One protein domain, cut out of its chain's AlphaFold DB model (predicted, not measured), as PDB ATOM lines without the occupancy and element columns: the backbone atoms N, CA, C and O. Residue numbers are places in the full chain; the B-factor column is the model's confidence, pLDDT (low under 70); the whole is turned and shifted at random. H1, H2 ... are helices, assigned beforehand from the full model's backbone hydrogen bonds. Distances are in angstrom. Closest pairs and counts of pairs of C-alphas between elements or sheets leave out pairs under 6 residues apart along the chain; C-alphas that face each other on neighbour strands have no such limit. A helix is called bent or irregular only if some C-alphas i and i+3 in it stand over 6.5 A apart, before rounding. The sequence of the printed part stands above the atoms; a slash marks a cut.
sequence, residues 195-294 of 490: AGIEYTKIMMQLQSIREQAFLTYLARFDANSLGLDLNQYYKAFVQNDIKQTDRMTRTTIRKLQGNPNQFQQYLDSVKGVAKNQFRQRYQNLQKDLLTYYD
ATOM      1  N   ALA A 195     242.055 262.913 169.868       92.00
ATOM      2  CA  ALA A 195     241.859 261.723 170.687       92.00
ATOM      3  C   ALA A 195     242.530 261.846 172.072       92.00
ATOM      4  O   ALA A 195     242.100 261.183 173.021       92.00
ATOM      5  N   GLY A 196     243.542 262.708 172.207       92.56
ATOM      6  CA  GLY A 196     244.161 263.094 173.470       92.56
ATOM      7  C   GLY A 196     244.776 261.918 174.230       92.56
ATOM      8  O   GLY A 196     245.525 261.104 173.678       92.56
ATOM      9  N   ILE A 197     244.473 261.809 175.523       94.44
ATOM     10  CA  ILE A 197     245.055 260.760 176.371       94.44
ATOM     11  C   ILE A 197     244.596 259.346 175.990       94.44
ATOM     12  O   ILE A 197     245.330 258.393 176.246       94.44
ATOM     13  N   GLU A 198     243.435 259.181 175.348       93.06
ATOM     14  CA  GLU A 198     242.963 257.863 174.901       93.06
ATOM     15  C   GLU A 198     243.848 257.301 173.788       93.06
ATOM     16  O   GLU A 198     244.228 256.130 173.833       93.06
ATOM     17  N   TYR A 199     244.294 258.147 172.853       92.81
ATOM     18  CA  TYR A 199     245.301 257.743 171.869       92.81
ATOM     19  C   TYR A 199     246.586 257.271 172.556       92.81
ATOM     20  O   TYR A 199     247.128 256.218 172.220       92.81
ATOM     21  N   THR A 200     247.031 258.003 173.582       91.50
ATOM     22  CA  THR A 200     248.215 257.631 174.365       91.50
ATOM     23  C   THR A 200     248.046 256.264 175.038       91.50
ATOM     24  O   THR A 200     248.937 255.419 174.941       91.50
ATOM     25  N   LYS A 201     246.887 255.998 175.660       91.81
ATOM     26  CA  LYS A 201     246.573 254.697 176.278       91.81
ATOM     27  C   LYS A 201     246.616 253.559 175.259       91.81
ATOM     28  O   LYS A 201     247.243 252.532 175.522       91.81
ATOM     29  N   ILE A 202     246.003 253.746 174.090       93.75
ATOM     30  CA  ILE A 202     245.989 252.742 173.019       93.75
ATOM     31  C   ILE A 202     247.398 252.492 172.479       93.75
ATOM     32  O   ILE A 202     247.786 251.342 172.280       93.75
ATOM     33  N   MET A 203     248.205 253.539 172.304       92.12
ATOM     34  CA  MET A 203     249.596 253.390 171.878       92.12
ATOM     35  C   MET A 203     250.429 252.613 172.900       92.12
ATOM     36  O   MET A 203     251.180 251.718 172.513       92.12
ATOM     37  N   MET A 204     250.263 252.873 174.200       90.75
ATOM     38  CA  MET A 204     250.912 252.080 175.253       90.75
ATOM     39  C   MET A 204     250.474 250.610 175.211       90.75
ATOM     40  O   MET A 204     251.315 249.714 175.289       90.75
ATOM     41  N   GLN A 205     249.176 250.341 175.036       92.88
ATOM     42  CA  GLN A 205     248.653 248.976 174.906       92.88
ATOM     43  C   GLN A 205     249.221 248.260 173.679       92.88
ATOM     44  O   GLN A 205     249.668 247.120 173.786       92.88
ATOM     45  N   LEU A 206     249.267 248.935 172.530       95.00
ATOM     46  CA  LEU A 206     249.835 248.391 171.301       95.00
ATOM     47  C   LEU A 206     251.307 248.010 171.485       95.00
ATOM     48  O   LEU A 206     251.723 246.929 171.065       95.00
ATOM     49  N   GLN A 207     252.097 248.876 172.121       94.56
ATOM     50  CA  GLN A 207     253.512 248.593 172.359       94.56
ATOM     51  C   GLN A 207     253.708 247.483 173.392       94.56
ATOM     52  O   GLN A 207     254.554 246.622 173.178       94.56
ATOM     53  N   SER A 208     252.867 247.417 174.427       92.00
ATOM     54  CA  SER A 208     252.851 246.302 175.382       92.00
ATOM     55  C   SER A 208     252.539 244.963 174.700       92.00
ATOM     56  O   SER A 208     253.224 243.969 174.931       92.00
ATOM     57  N   ILE A 209     251.568 244.927 173.781       94.75
ATOM     58  CA  ILE A 209     251.251 243.720 173.000       94.75
ATOM     59  C   ILE A 209     252.445 243.301 172.135       94.75
ATOM     60  O   ILE A 209     252.787 242.119 172.085       94.75
ATOM     61  N   ARG A 210     253.102 244.256 171.468       96.56
ATOM     62  CA  ARG A 210     254.297 243.992 170.651       96.56
ATOM     63  C   ARG A 210     255.461 243.472 171.490       96.56
ATOM     64  O   ARG A 210     256.119 242.522 171.076       96.56
ATOM     65  N   GLU A 211     255.683 244.051 172.664       95.19
ATOM     66  CA  GLU A 211     256.699 243.592 173.608       95.19
ATOM     67  C   GLU A 211     256.407 242.161 174.071       95.19
ATOM     68  O   GLU A 211     257.278 241.296 174.000       95.19
ATOM     69  N   GLN A 212     255.162 241.857 174.450       94.69
ATOM     70  CA  GLN A 212     254.773 240.498 174.837       94.69
ATOM     71  C   GLN A 212     254.903 239.498 173.683       94.69
ATOM     72  O   GLN A 212     255.338 238.365 173.903       94.69
ATOM     73  N   ALA A 213     254.577 239.897 172.451       96.75
ATOM     74  CA  ALA A 213     254.779 239.061 171.271       96.75
ATOM     75  C   ALA A 213     256.271 238.765 171.044       96.75
ATOM     76  O   ALA A 213     256.633 237.615 170.794       96.75
ATOM     77  N   PHE A 214     257.138 239.768 171.205       97.62
ATOM     78  CA  PHE A 214     258.589 239.610 171.116       97.62
ATOM     79  C   PHE A 214     259.145 238.686 172.210       97.62
ATOM     80  O   PHE A 214     259.876 237.742 171.914       97.62
ATOM     81  N   LEU A 215     258.732 238.878 173.465       96.56
ATOM     82  CA  LEU A 215     259.135 238.018 174.583       96.56
ATOM     83  C   LEU A 215     258.651 236.573 174.397       96.56
ATOM     84  O   LEU A 215     259.388 235.626 174.666       96.56
ATOM     85  N   THR A 216     257.434 236.391 173.883       96.56
ATOM     86  CA  THR A 216     256.887 235.066 173.561       96.56
ATOM     87  C   THR A 216     257.647 234.409 172.410       96.56
ATOM     88  O   THR A 216     257.871 233.199 172.435       96.56
ATOM     89  N   TYR A 217     258.071 235.188 171.411       97.38
ATOM     90  CA  TYR A 217     258.935 234.707 170.335       97.38
ATOM     91  C   TYR A 217     260.271 234.197 170.887       97.38
ATOM     92  O   TYR A 217     260.648 233.068 170.574       97.38
ATOM     93  N   LEU A 218     260.933 234.960 171.767       97.62
ATOM     94  CA  LEU A 218     262.177 234.531 172.419       97.62
ATOM     95  C   LEU A 218     261.976 233.267 173.258       97.62
ATOM     96  O   LEU A 218     262.763 232.332 173.151       97.62
ATOM     97  N   ALA A 219     260.899 233.196 174.045       97.00
ATOM     98  CA  ALA A 219     260.585 232.013 174.843       97.00
ATOM     99  C   ALA A 219     260.343 230.775 173.965       97.00
ATOM    100  O   ALA A 219     260.839 229.695 174.270       97.00
ATOM    101  N   ARG A 220     259.627 230.924 172.843       97.25
ATOM    102  CA  ARG A 220     259.396 229.834 171.884       97.25
ATOM    103  C   ARG A 220     260.686 229.409 171.186       97.25
ATOM    104  O   ARG A 220     260.914 228.216 171.014       97.25
ATOM    105  N   PHE A 221     261.524 230.365 170.796       96.88
ATOM    106  CA  PHE A 221     262.837 230.082 170.226       96.88
ATOM    107  C   PHE A 221     263.713 229.304 171.222       96.88
ATOM    108  O   PHE A 221     264.278 228.268 170.869       96.88
ATOM    109  N   ASP A 222     263.746 229.737 172.489       95.88
ATOM    110  CA  ASP A 222     264.491 229.055 173.550       95.88
ATOM    111  C   ASP A 222     263.947 227.647 173.814       95.88
ATOM    112  O   ASP A 222     264.732 226.701 173.894       95.88
ATOM    113  N   ALA A 223     262.621 227.489 173.875       95.38
ATOM    114  CA  ALA A 223     261.946 226.203 174.047       95.38
ATOM    115  C   ALA A 223     262.306 225.212 172.932       95.38
ATOM    116  O   ALA A 223     262.739 224.093 173.215       95.38
ATOM    117  N   ASN A 224     262.247 225.654 171.672       94.94
ATOM    118  CA  ASN A 224     262.626 224.837 170.521       94.94
ATOM    119  C   ASN A 224     264.102 224.408 170.589       94.94
ATOM    120  O   ASN A 224     264.423 223.263 170.275       94.94
ATOM    121  N   SER A 225     265.000 225.277 171.075       93.25
ATOM    122  CA  SER A 225     266.421 224.937 171.286       93.25
ATOM    123  C   SER A 225     266.655 223.856 172.358       93.25
ATOM    124  O   SER A 225     267.761 223.315 172.478       93.25
ATOM    125  N   LEU A 226     265.630 223.571 173.167       93.12
ATOM    126  CA  LEU A 226     265.606 222.540 174.202       93.12
ATOM    127  C   LEU A 226     264.760 221.318 173.801       93.12
ATOM    128  O   LEU A 226     264.703 220.360 174.567       93.12
ATOM    129  N   GLY A 227     264.127 221.335 172.622       92.56
ATOM    130  CA  GLY A 227     263.189 220.296 172.194       92.56
ATOM    131  C   GLY A 227     261.873 220.299 172.977       92.56
ATOM    132  O   GLY A 227     261.239 219.255 173.084       92.56
ATOM    133  N   LEU A 228     261.483 221.437 173.557       92.88
ATOM    134  CA  LEU A 228     260.252 221.592 174.331       92.88
ATOM    135  C   LEU A 228     259.215 222.411 173.563       92.88
ATOM    136  O   LEU A 228     259.561 223.348 172.843       92.88
ATOM    137  N   ASP A 229     257.937 222.128 173.805       93.06
ATOM    138  CA  ASP A 229     256.876 223.083 173.495       93.06
ATOM    139  C   ASP A 229     256.831 224.232 174.527       93.06
ATOM    140  O   ASP A 229     257.458 224.193 175.590       93.06
ATOM    141  N   LEU A 230     256.069 225.286 174.222       94.25
ATOM    142  CA  LEU A 230     256.002 226.478 175.073       94.25
ATOM    143  C   LEU A 230     255.394 226.199 176.465       94.25
ATOM    144  O   LEU A 230     255.807 226.805 177.453       94.25
ATOM    145  N   ASN A 231     254.441 225.272 176.570       93.62
ATOM    146  CA  ASN A 231     253.821 224.916 177.847       93.62
ATOM    147  C   ASN A 231     254.790 224.115 178.720       93.62
ATOM    148  O   ASN A 231     254.901 224.376 179.918       93.62
ATOM    149  N   GLN A 232     255.512 223.161 178.130       93.06
ATOM    150  CA  GLN A 232     256.586 222.417 178.784       93.06
ATOM    151  C   GLN A 232     257.696 223.358 179.261       93.06
ATOM    152  O   GLN A 232     258.157 223.247 180.396       93.06
ATOM    153  N   TYR A 233     258.066 224.337 178.435       94.75
ATOM    154  CA  TYR A 233     259.049 225.354 178.788       94.75
ATOM    155  C   TYR A 233     258.630 226.162 180.024       94.75
ATOM    156  O   TYR A 233     259.390 226.267 180.989       94.75
ATOM    157  N   TYR A 234     257.392 226.667 180.063       95.00
ATOM    158  CA  TYR A 234     256.895 227.378 181.243       95.00
ATOM    159  C   TYR A 234     256.743 226.470 182.468       95.00
ATOM    160  O   TYR A 234     257.030 226.905 183.583       95.00
ATOM    161  N   LYS A 235     256.375 225.195 182.299       93.56
ATOM    162  CA  LYS A 235     256.409 224.225 183.405       93.56
ATOM    163  C   LYS A 235     257.817 224.095 183.991       93.56
ATOM    164  O   LYS A 235     257.956 224.146 185.209       93.56
ATOM    165  N   ALA A 236     258.851 223.989 183.159       93.31
ATOM    166  CA  ALA A 236     260.229 223.895 183.639       93.31
ATOM    167  C   ALA A 236     260.689 225.169 184.360       93.31
ATOM    168  O   ALA A 236     261.103 225.101 185.512       93.31
ATOM    169  N   PHE A 237     260.614 226.331 183.709       95.00
ATOM    170  CA  PHE A 237     261.312 227.529 184.193       95.00
ATOM    171  C   PHE A 237     260.456 228.451 185.079       95.00
ATOM    172  O   PHE A 237     260.997 229.262 185.836       95.00
ATOM    173  N   VAL A 238     259.125 228.320 185.036       95.44
ATOM    174  CA  VAL A 238     258.203 229.116 185.869       95.44
ATOM    175  C   VAL A 238     257.653 228.304 187.038       95.44
ATOM    176  O   VAL A 238     257.560 228.833 188.143       95.44
ATOM    177  N   GLN A 239     257.275 227.042 186.812       94.50
ATOM    178  CA  GLN A 239     256.576 226.236 187.825       94.50
ATOM    179  C   GLN A 239     257.505 225.362 188.671       94.50
ATOM    180  O   GLN A 239     257.095 224.909 189.737       94.50
ATOM    181  N   ASN A 240     258.744 225.149 188.229       93.00
ATOM    182  CA  ASN A 240     259.760 224.394 188.953       93.00
ATOM    183  C   ASN A 240     260.972 225.275 189.241       93.00
ATOM    184  O   ASN A 240     261.189 226.297 188.584       93.00
ATOM    185  N   ASP A 241     261.753 224.902 190.254       90.06
ATOM    186  CA  ASP A 241     262.897 225.686 190.709       90.06
ATOM    187  C   ASP A 241     264.130 225.501 189.813       90.06
ATOM    188  O   ASP A 241     265.210 225.112 190.246       90.06
ATOM    189  N   ILE A 242     263.946 225.776 188.524       89.56
ATOM    190  CA  ILE A 242     264.973 225.716 187.493       89.56
ATOM    191  C   ILE A 242     265.294 227.141 187.055       89.56
ATOM    192  O   ILE A 242     264.397 227.920 186.721       89.56
ATOM    193  N   LYS A 243     266.583 227.487 187.033       87.88
ATOM    194  CA  LYS A 243     267.058 228.752 186.462       87.88
ATOM    195  C   LYS A 243     267.222 228.607 184.952       87.88
ATOM    196  O   LYS A 243     267.818 227.635 184.492       87.88
ATOM    197  N   GLN A 244     266.753 229.593 184.185       87.00
ATOM    198  CA  GLN A 244     266.871 229.590 182.720       87.00
ATOM    199  C   GLN A 244     268.331 229.473 182.256       87.00
ATOM    200  O   GLN A 244     268.597 228.844 181.233       87.00
ATOM    201  N   THR A 245     269.263 230.012 183.043       84.94
ATOM    202  CA  THR A 245     270.700 230.084 182.758       84.94
ATOM    203  C   THR A 245     271.498 228.832 183.155       84.94
ATOM    204  O   THR A 245     272.691 228.757 182.852       84.94
ATOM    205  N   ASP A 246     270.884 227.831 183.799       88.56
ATOM    206  CA  ASP A 246     271.587 226.615 184.232       88.56
ATOM    207  C   ASP A 246     271.979 225.726 183.037       88.56
ATOM    208  O   ASP A 246     271.158 225.031 182.428       88.56
ATOM    209  N   ARG A 247     273.278 225.715 182.710       89.19
ATOM    210  CA  ARG A 247     273.836 224.926 181.601       89.19
ATOM    211  C   ARG A 247     273.646 223.421 181.781       89.19
ATOM    212  O   ARG A 247     273.416 222.733 180.783       89.19
ATOM    213  N   MET A 248     273.747 222.905 183.008       89.69
ATOM    214  CA  MET A 248     273.601 221.473 183.273       89.69
ATOM    215  C   MET A 248     272.153 221.056 183.055       89.69
ATOM    216  O   MET A 248     271.900 220.134 182.280       89.69
ATOM    217  N   THR A 249     271.197 221.796 183.626       89.00
ATOM    218  CA  THR A 249     269.769 221.529 183.412       89.00
ATOM    219  C   THR A 249     269.388 221.612 181.937       89.00
ATOM    220  O   THR A 249     268.752 220.694 181.422       89.00
ATOM    221  N   ARG A 250     269.816 222.657 181.215       92.06
ATOM    222  CA  ARG A 250     269.542 222.788 179.772       92.06
ATOM    223  C   ARG A 250     270.102 221.615 178.966       92.06
ATOM    224  O   ARG A 250     269.450 221.139 178.040       92.06
ATOM    225  N   THR A 251     271.292 221.131 179.321       92.44
ATOM    226  CA  THR A 251     271.909 219.963 178.672       92.44
ATOM    227  C   THR A 251     271.117 218.688 178.949       92.44
ATOM    228  O   THR A 251     270.888 217.908 178.025       92.44
ATOM    229  N   THR A 252     270.657 218.487 180.186       92.25
ATOM    230  CA  THR A 252     269.787 217.361 180.552       92.25
ATOM    231  C   THR A 252     268.475 217.406 179.781       92.25
ATOM    232  O   THR A 252     268.138 216.423 179.132       92.25
ATOM    233  N   ILE A 253     267.788 218.553 179.758       92.69
ATOM    234  CA  ILE A 253     266.519 218.730 179.036       92.69
ATOM    235  C   ILE A 253     266.690 218.422 177.540       92.69
ATOM    236  O   ILE A 253     265.905 217.657 176.986       92.69
ATOM    237  N   ARG A 254     267.754 218.923 176.893       93.06
ATOM    238  CA  ARG A 254     268.040 218.631 175.473       93.06
ATOM    239  C   ARG A 254     268.196 217.139 175.181       93.06
ATOM    240  O   ARG A 254     267.761 216.675 174.130       93.06
ATOM    241  N   LYS A 255     268.809 216.379 176.095       93.31
ATOM    242  CA  LYS A 255     269.004 214.927 175.934       93.31
ATOM    243  C   LYS A 255     267.695 214.139 175.956       93.31
ATOM    244  O   LYS A 255     267.677 213.028 175.441       93.31
ATOM    245  N   LEU A 256     266.618 214.705 176.501       90.94
ATOM    246  CA  LEU A 256     265.296 214.072 176.516       90.94
ATOM    247  C   LEU A 256     264.614 214.099 175.140       90.94
ATOM    248  O   LEU A 256     263.602 213.428 174.961       90.94
ATOM    249  N   GLN A 257     265.141 214.872 174.177       85.56
ATOM    250  CA  GLN A 257     264.652 214.946 172.791       85.56
ATOM    251  C   GLN A 257     263.133 215.193 172.678       85.56
ATOM    252  O   GLN A 257     262.473 214.671 171.783       85.56
ATOM    253  N   GLY A 258     262.564 215.967 173.607       81.31
ATOM    254  CA  GLY A 258     261.131 216.271 173.627       81.31
ATOM    255  C   GLY A 258     260.218 215.116 174.047       81.31
ATOM    256  O   GLY A 258     259.007 215.225 173.874       81.31
ATOM    257  N   ASN A 259     260.751 214.025 174.618       89.19
ATOM    258  CA  ASN A 259     259.944 212.927 175.153       89.19
ATOM    259  C   ASN A 259     259.111 213.405 176.367       89.19
ATOM    260  O   ASN A 259     259.689 213.664 177.429       89.19
ATOM    261  N   PRO A 260     257.767 213.481 176.268       87.62
ATOM    262  CA  PRO A 260     256.943 214.077 177.323       87.62
ATOM    263  C   PRO A 260     256.991 213.312 178.650       87.62
ATOM    264  O   PRO A 260     256.963 213.931 179.712       87.62
ATOM    265  N   ASN A 261     257.104 211.980 178.601       90.75
ATOM    266  CA  ASN A 261     257.110 211.132 179.796       90.75
ATOM    267  C   ASN A 261     258.420 211.281 180.571       90.75
ATOM    268  O   ASN A 261     258.404 211.478 181.784       90.75
ATOM    269  N   GLN A 262     259.555 211.240 179.869       91.62
ATOM    270  CA  GLN A 262     260.864 211.432 180.500       91.62
ATOM    271  C   GLN A 262     261.036 212.865 181.013       91.62
ATOM    272  O   GLN A 262     261.630 213.077 182.068       91.62
ATOM    273  N   PHE A 263     260.488 213.850 180.297       92.19
ATOM    274  CA  PHE A 263     260.469 215.237 180.750       92.19
ATOM    275  C   PHE A 263     259.655 215.412 182.031       92.19
ATOM    276  O   PHE A 263     260.141 216.045 182.965       92.19
ATOM    277  N   GLN A 264     258.465 214.812 182.117       91.75
ATOM    278  CA  GLN A 264     257.675 214.858 183.346       91.75
ATOM    279  C   GLN A 264     258.399 214.157 184.502       91.75
ATOM    280  O   GLN A 264     258.527 214.748 185.567       91.75
ATOM    281  N   GLN A 265     258.977 212.974 184.268       92.81
ATOM    282  CA  GLN A 265     259.764 212.261 185.277       92.81
ATOM    283  C   GLN A 265     260.963 213.088 185.779       92.81
ATOM    284  O   GLN A 265     261.283 213.067 186.965       92.81
ATOM    285  N   TYR A 266     261.620 213.840 184.890       91.94
ATOM    286  CA  TYR A 266     262.663 214.784 185.280       91.94
ATOM    287  C   TYR A 266     262.100 215.919 186.144       91.94
ATOM    288  O   TYR A 266     262.671 216.210 187.192       91.94
ATOM    289  N   LEU A 267     260.980 216.536 185.756       91.94
ATOM    290  CA  LEU A 267     260.359 217.601 186.550       91.94
ATOM    291  C   LEU A 267     259.905 217.120 187.931       91.94
ATOM    292  O   LEU A 267     260.058 217.867 188.889       91.94
ATOM    293  N   ASP A 268     259.435 215.879 188.059       92.12
ATOM    294  CA  ASP A 268     259.038 215.293 189.346       92.12
ATOM    295  C   ASP A 268     260.230 215.144 190.315       92.12
ATOM    296  O   ASP A 268     260.050 215.098 191.532       92.12
ATOM    297  N   SER A 269     261.461 215.109 189.787       90.38
ATOM    298  CA  SER A 269     262.696 215.126 190.584       90.38
ATOM    299  C   SER A 269     263.146 216.534 191.002       90.38
ATOM    300  O   SER A 269     264.058 216.674 191.818       90.38
ATOM    301  N   VAL A 270     262.515 217.580 190.463       91.50
ATOM    302  CA  VAL A 270     262.823 218.981 190.756       91.50
ATOM    303  C   VAL A 270     261.788 219.549 191.722       91.50
ATOM    304  O   VAL A 270     260.595 219.268 191.647       91.50
ATOM    305  N   LYS A 271     262.237 220.399 192.649       91.50
ATOM    306  CA  LYS A 271     261.335 221.079 193.579       91.50
ATOM    307  C   LYS A 271     260.383 222.011 192.818       91.50
ATOM    308  O   LYS A 271     260.818 222.959 192.161       91.50
ATOM    309  N   GLY A 272     259.083 221.775 192.969       89.38
ATOM    310  CA  GLY A 272     258.040 222.673 192.483       89.38
ATOM    311  C   GLY A 272     258.030 224.017 193.218       89.38
ATOM    312  O   GLY A 272     258.446 224.135 194.374       89.38
ATOM    313  N   VAL A 273     257.518 225.041 192.546       91.50
ATOM    314  CA  VAL A 273     257.381 226.403 193.068       91.50
ATOM    315  C   VAL A 273     255.929 226.653 193.488       91.50
ATOM    316  O   VAL A 273     254.988 226.159 192.867       91.50
ATOM    317  N   ALA A 274     255.721 227.447 194.541       92.88
ATOM    318  CA  ALA A 274     254.381 227.832 194.970       92.88
ATOM    319  C   ALA A 274     253.676 228.717 193.919       92.88
ATOM    320  O   ALA A 274     254.275 229.621 193.337       92.88
ATOM    321  N   LYS A 275     252.369 228.501 193.705       92.25
ATOM    322  CA  LYS A 275     251.585 229.199 192.661       92.25
ATOM    323  C   LYS A 275     251.633 230.729 192.760       92.25
ATOM    324  O   LYS A 275     251.606 231.409 191.736       92.25
ATOM    325  N   ASN A 276     251.722 231.283 193.970       91.62
ATOM    326  CA  ASN A 276     251.825 232.729 194.196       91.62
ATOM    327  C   ASN A 276     253.124 233.339 193.633       91.62
ATOM    328  O   ASN A 276     253.150 234.527 193.323       91.62
ATOM    329  N   GLN A 277     254.172 232.537 193.436       91.81
ATOM    330  CA  GLN A 277     255.454 232.979 192.880       91.81
ATOM    331  C   GLN A 277     255.506 232.910 191.345       91.81
ATOM    332  O   GLN A 277     256.423 233.467 190.741       91.81
ATOM    333  N   PHE A 278     254.523 232.286 190.681       94.06
ATOM    334  CA  PHE A 278     254.544 232.092 189.224       94.06
ATOM    335  C   PHE A 278     254.619 233.407 188.449       94.06
ATOM    336  O   PHE A 278     255.365 233.500 187.478       94.06
ATOM    337  N   ARG A 279     253.901 234.445 188.894       92.06
ATOM    338  CA  ARG A 279     253.928 235.762 188.237       92.06
ATOM    339  C   ARG A 279     255.335 236.361 188.242       92.06
ATOM    340  O   ARG A 279     255.815 236.801 187.202       92.06
ATOM    341  N   GLN A 280     255.995 236.353 189.399       90.81
ATOM    342  CA  GLN A 280     257.341 236.904 189.547       90.81
ATOM    343  C   GLN A 280     258.363 236.085 188.754       90.81
ATOM    344  O   GLN A 280     259.196 236.654 188.055       90.81
ATOM    345  N   ARG A 281     258.273 234.749 188.798       93.75
ATOM    346  CA  ARG A 281     259.160 233.882 188.009       93.75
ATOM    347  C   ARG A 281     258.969 234.061 186.509       93.75
ATOM    348  O   ARG A 281     259.959 234.085 185.793       93.75
ATOM    349  N   TYR A 282     257.738 234.249 186.040       93.94
ATOM    350  CA  TYR A 282     257.467 234.555 184.635       93.94
ATOM    351  C   TYR A 282     258.127 235.875 184.204       93.94
ATOM    352  O   TYR A 282     258.798 235.923 183.178       93.94
ATOM    353  N   GLN A 283     258.019 236.929 185.018       92.69
ATOM    354  CA  GLN A 283     258.684 238.210 184.747       92.69
ATOM    355  C   GLN A 283     260.217 238.100 184.771       92.69
ATOM    356  O   GLN A 283     260.891 238.704 183.939       92.69
ATOM    357  N   ASN A 284     260.777 237.326 185.703       93.12
ATOM    358  CA  ASN A 284     262.220 237.080 185.765       93.12
ATOM    359  C   ASN A 284     262.699 236.290 184.544       93.12
ATOM    360  O   ASN A 284     263.682 236.680 183.930       93.12
ATOM    361  N   LEU A 285     261.959 235.259 184.132       94.94
ATOM    362  CA  LEU A 285     262.248 234.486 182.927       94.94
ATOM    363  C   LEU A 285     262.314 235.375 181.677       94.94
ATOM    364  O   LEU A 285     263.217 235.221 180.862       94.94
ATOM    365  N   GLN A 286     261.388 236.328 181.531       94.94
ATOM    366  CA  GLN A 286     261.417 237.291 180.426       94.94
ATOM    367  C   GLN A 286     262.701 238.142 180.436       94.94
ATOM    368  O   GLN A 286     263.318 238.324 179.389       94.94
ATOM    369  N   LYS A 287     263.145 238.615 181.609       94.12
ATOM    370  CA  LYS A 287     264.408 239.367 181.759       94.12
ATOM    371  C   LYS A 287     265.641 238.506 181.481       94.12
ATOM    372  O   LYS A 287     266.568 238.962 180.809       94.12
ATOM    373  N   ASP A 288     265.639 237.270 181.971       94.12
ATOM    374  CA  ASP A 288     266.714 236.303 181.750       94.12
ATOM    375  C   ASP A 288     266.859 236.005 180.255       94.12
ATOM    376  O   ASP A 288     267.972 235.990 179.742       94.12
ATOM    377  N   LEU A 289     265.744 235.848 179.531       95.38
ATOM    378  CA  LEU A 289     265.736 235.639 178.082       95.38
ATOM    379  C   LEU A 289     266.311 236.829 177.313       95.38
ATOM    380  O   LEU A 289     267.137 236.622 176.425       95.38
ATOM    381  N   LEU A 290     265.906 238.056 177.653       96.12
ATOM    382  CA  LEU A 290     266.472 239.259 177.039       96.12
ATOM    383  C   LEU A 290     267.991 239.314 177.244       96.12
ATOM    384  O   LEU A 290     268.734 239.526 176.295       96.12
ATOM    385  N   THR A 291     268.452 239.029 178.463       95.44
ATOM    386  CA  THR A 291     269.884 239.023 178.799       95.44
ATOM    387  C   THR A 291     270.637 237.907 178.071       95.44
ATOM    388  O   THR A 291     271.706 238.133 177.514       95.44
ATOM    389  N   TYR A 292     270.086 236.693 178.061       94.00
ATOM    390  CA  TYR A 292     270.720 235.513 177.474       94.00
ATOM    391  C   TYR A 292     270.899 235.639 175.956       94.00
ATOM    392  O   TYR A 292     271.893 235.154 175.417       94.00
ATOM    393  N   TYR A 293     269.947 236.282 175.277       95.50
ATOM    394  CA  TYR A 293     269.968 236.484 173.828       95.50
ATOM    395  C   TYR A 293     270.511 237.848 173.391       95.50
ATOM    396  O   TYR A 293     270.457 238.137 172.199       95.50
ATOM    397  N   ASP A 294     271.009 238.671 174.322       96.62
ATOM    398  CA  ASP A 294     271.400 240.065 174.058       96.62
ATOM    399  C   ASP A 294     270.311 240.828 173.276       96.62
ATOM    400  O   ASP A 294     270.536 241.506 172.275       96.62
TER     401      ASP A 294
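This is residues 195 to 294 of the 490 residues of the protein "VKc domain-containing protein" of Rickettsiales bacterium (UniProt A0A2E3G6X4). One long helix, H1, reaches out as an arm, with residues 195 to 211 sticking out from a compact body. In that body H5 crosses H1 near its residues 215 to 219, H2 makes a corner with the end of H1 at residues 219 to 223 and touches H5, and the short helices H3 and H4 sit past H2 at the end away from the arm. The printed part has 100 residues, with five named helices in the order H1 to H5 and no named strand; the class is all helix. The whole is loose, with a radius of gyration of the C-alphas of 16.0 A and spans of 55 by 27 by 22 A.

Find C-alpha 197 at (245.055, 260.760, 176.371); from there H1 runs to residue 224, 40.4 A away. Next come H2, residues 230 to 239, H3, residues 247 to 255, and H4, residues 260 to 268. H5, residues 275 to 292, spans 25.2 A and ends at C-alpha 292 at (270.720, 235.513, 177.474). It is irregular, with C-alphas 276 and 279 7.0 A apart, and has a kink of 28 degrees near residue 282.

H1 touches H2 with its residues 219 to 223 alone, about perpendicular at 85 degrees; the closest C-alphas, of Ala 223 and Tyr 233, are 5.6 A apart. Residues 215 to 219 of H1 touch residues 286 to 290 of H5, about perpendicular at 79 degrees; look at the closest C-alphas, of Leu 215 and Gln 286, 6.3 A apart. H2 touches H5, closest at the C-alphas of Val 238 and Arg 281, 5.3 A. H4 is close to H2 but not clearly touching, closest at the C-alphas of Ala 236 and Leu 267, 6.9 A, at a shallow tilt of 7 degrees, the same way. H3 is close to H4 but not clearly touching, closest at the C-alphas of Ile 253 and Phe 263, 7.2 A. In H1, H2, H3 and H4 every O i to N i+4 pair is within hydrogen-bond range; in H5, 12 of 14 are.

The C-alphas farthest apart, of Ala 195 and Ser 269, are 54.8 A apart. The printed part has no cut, no link is long, and no printed residue is under 70 in pLDDT.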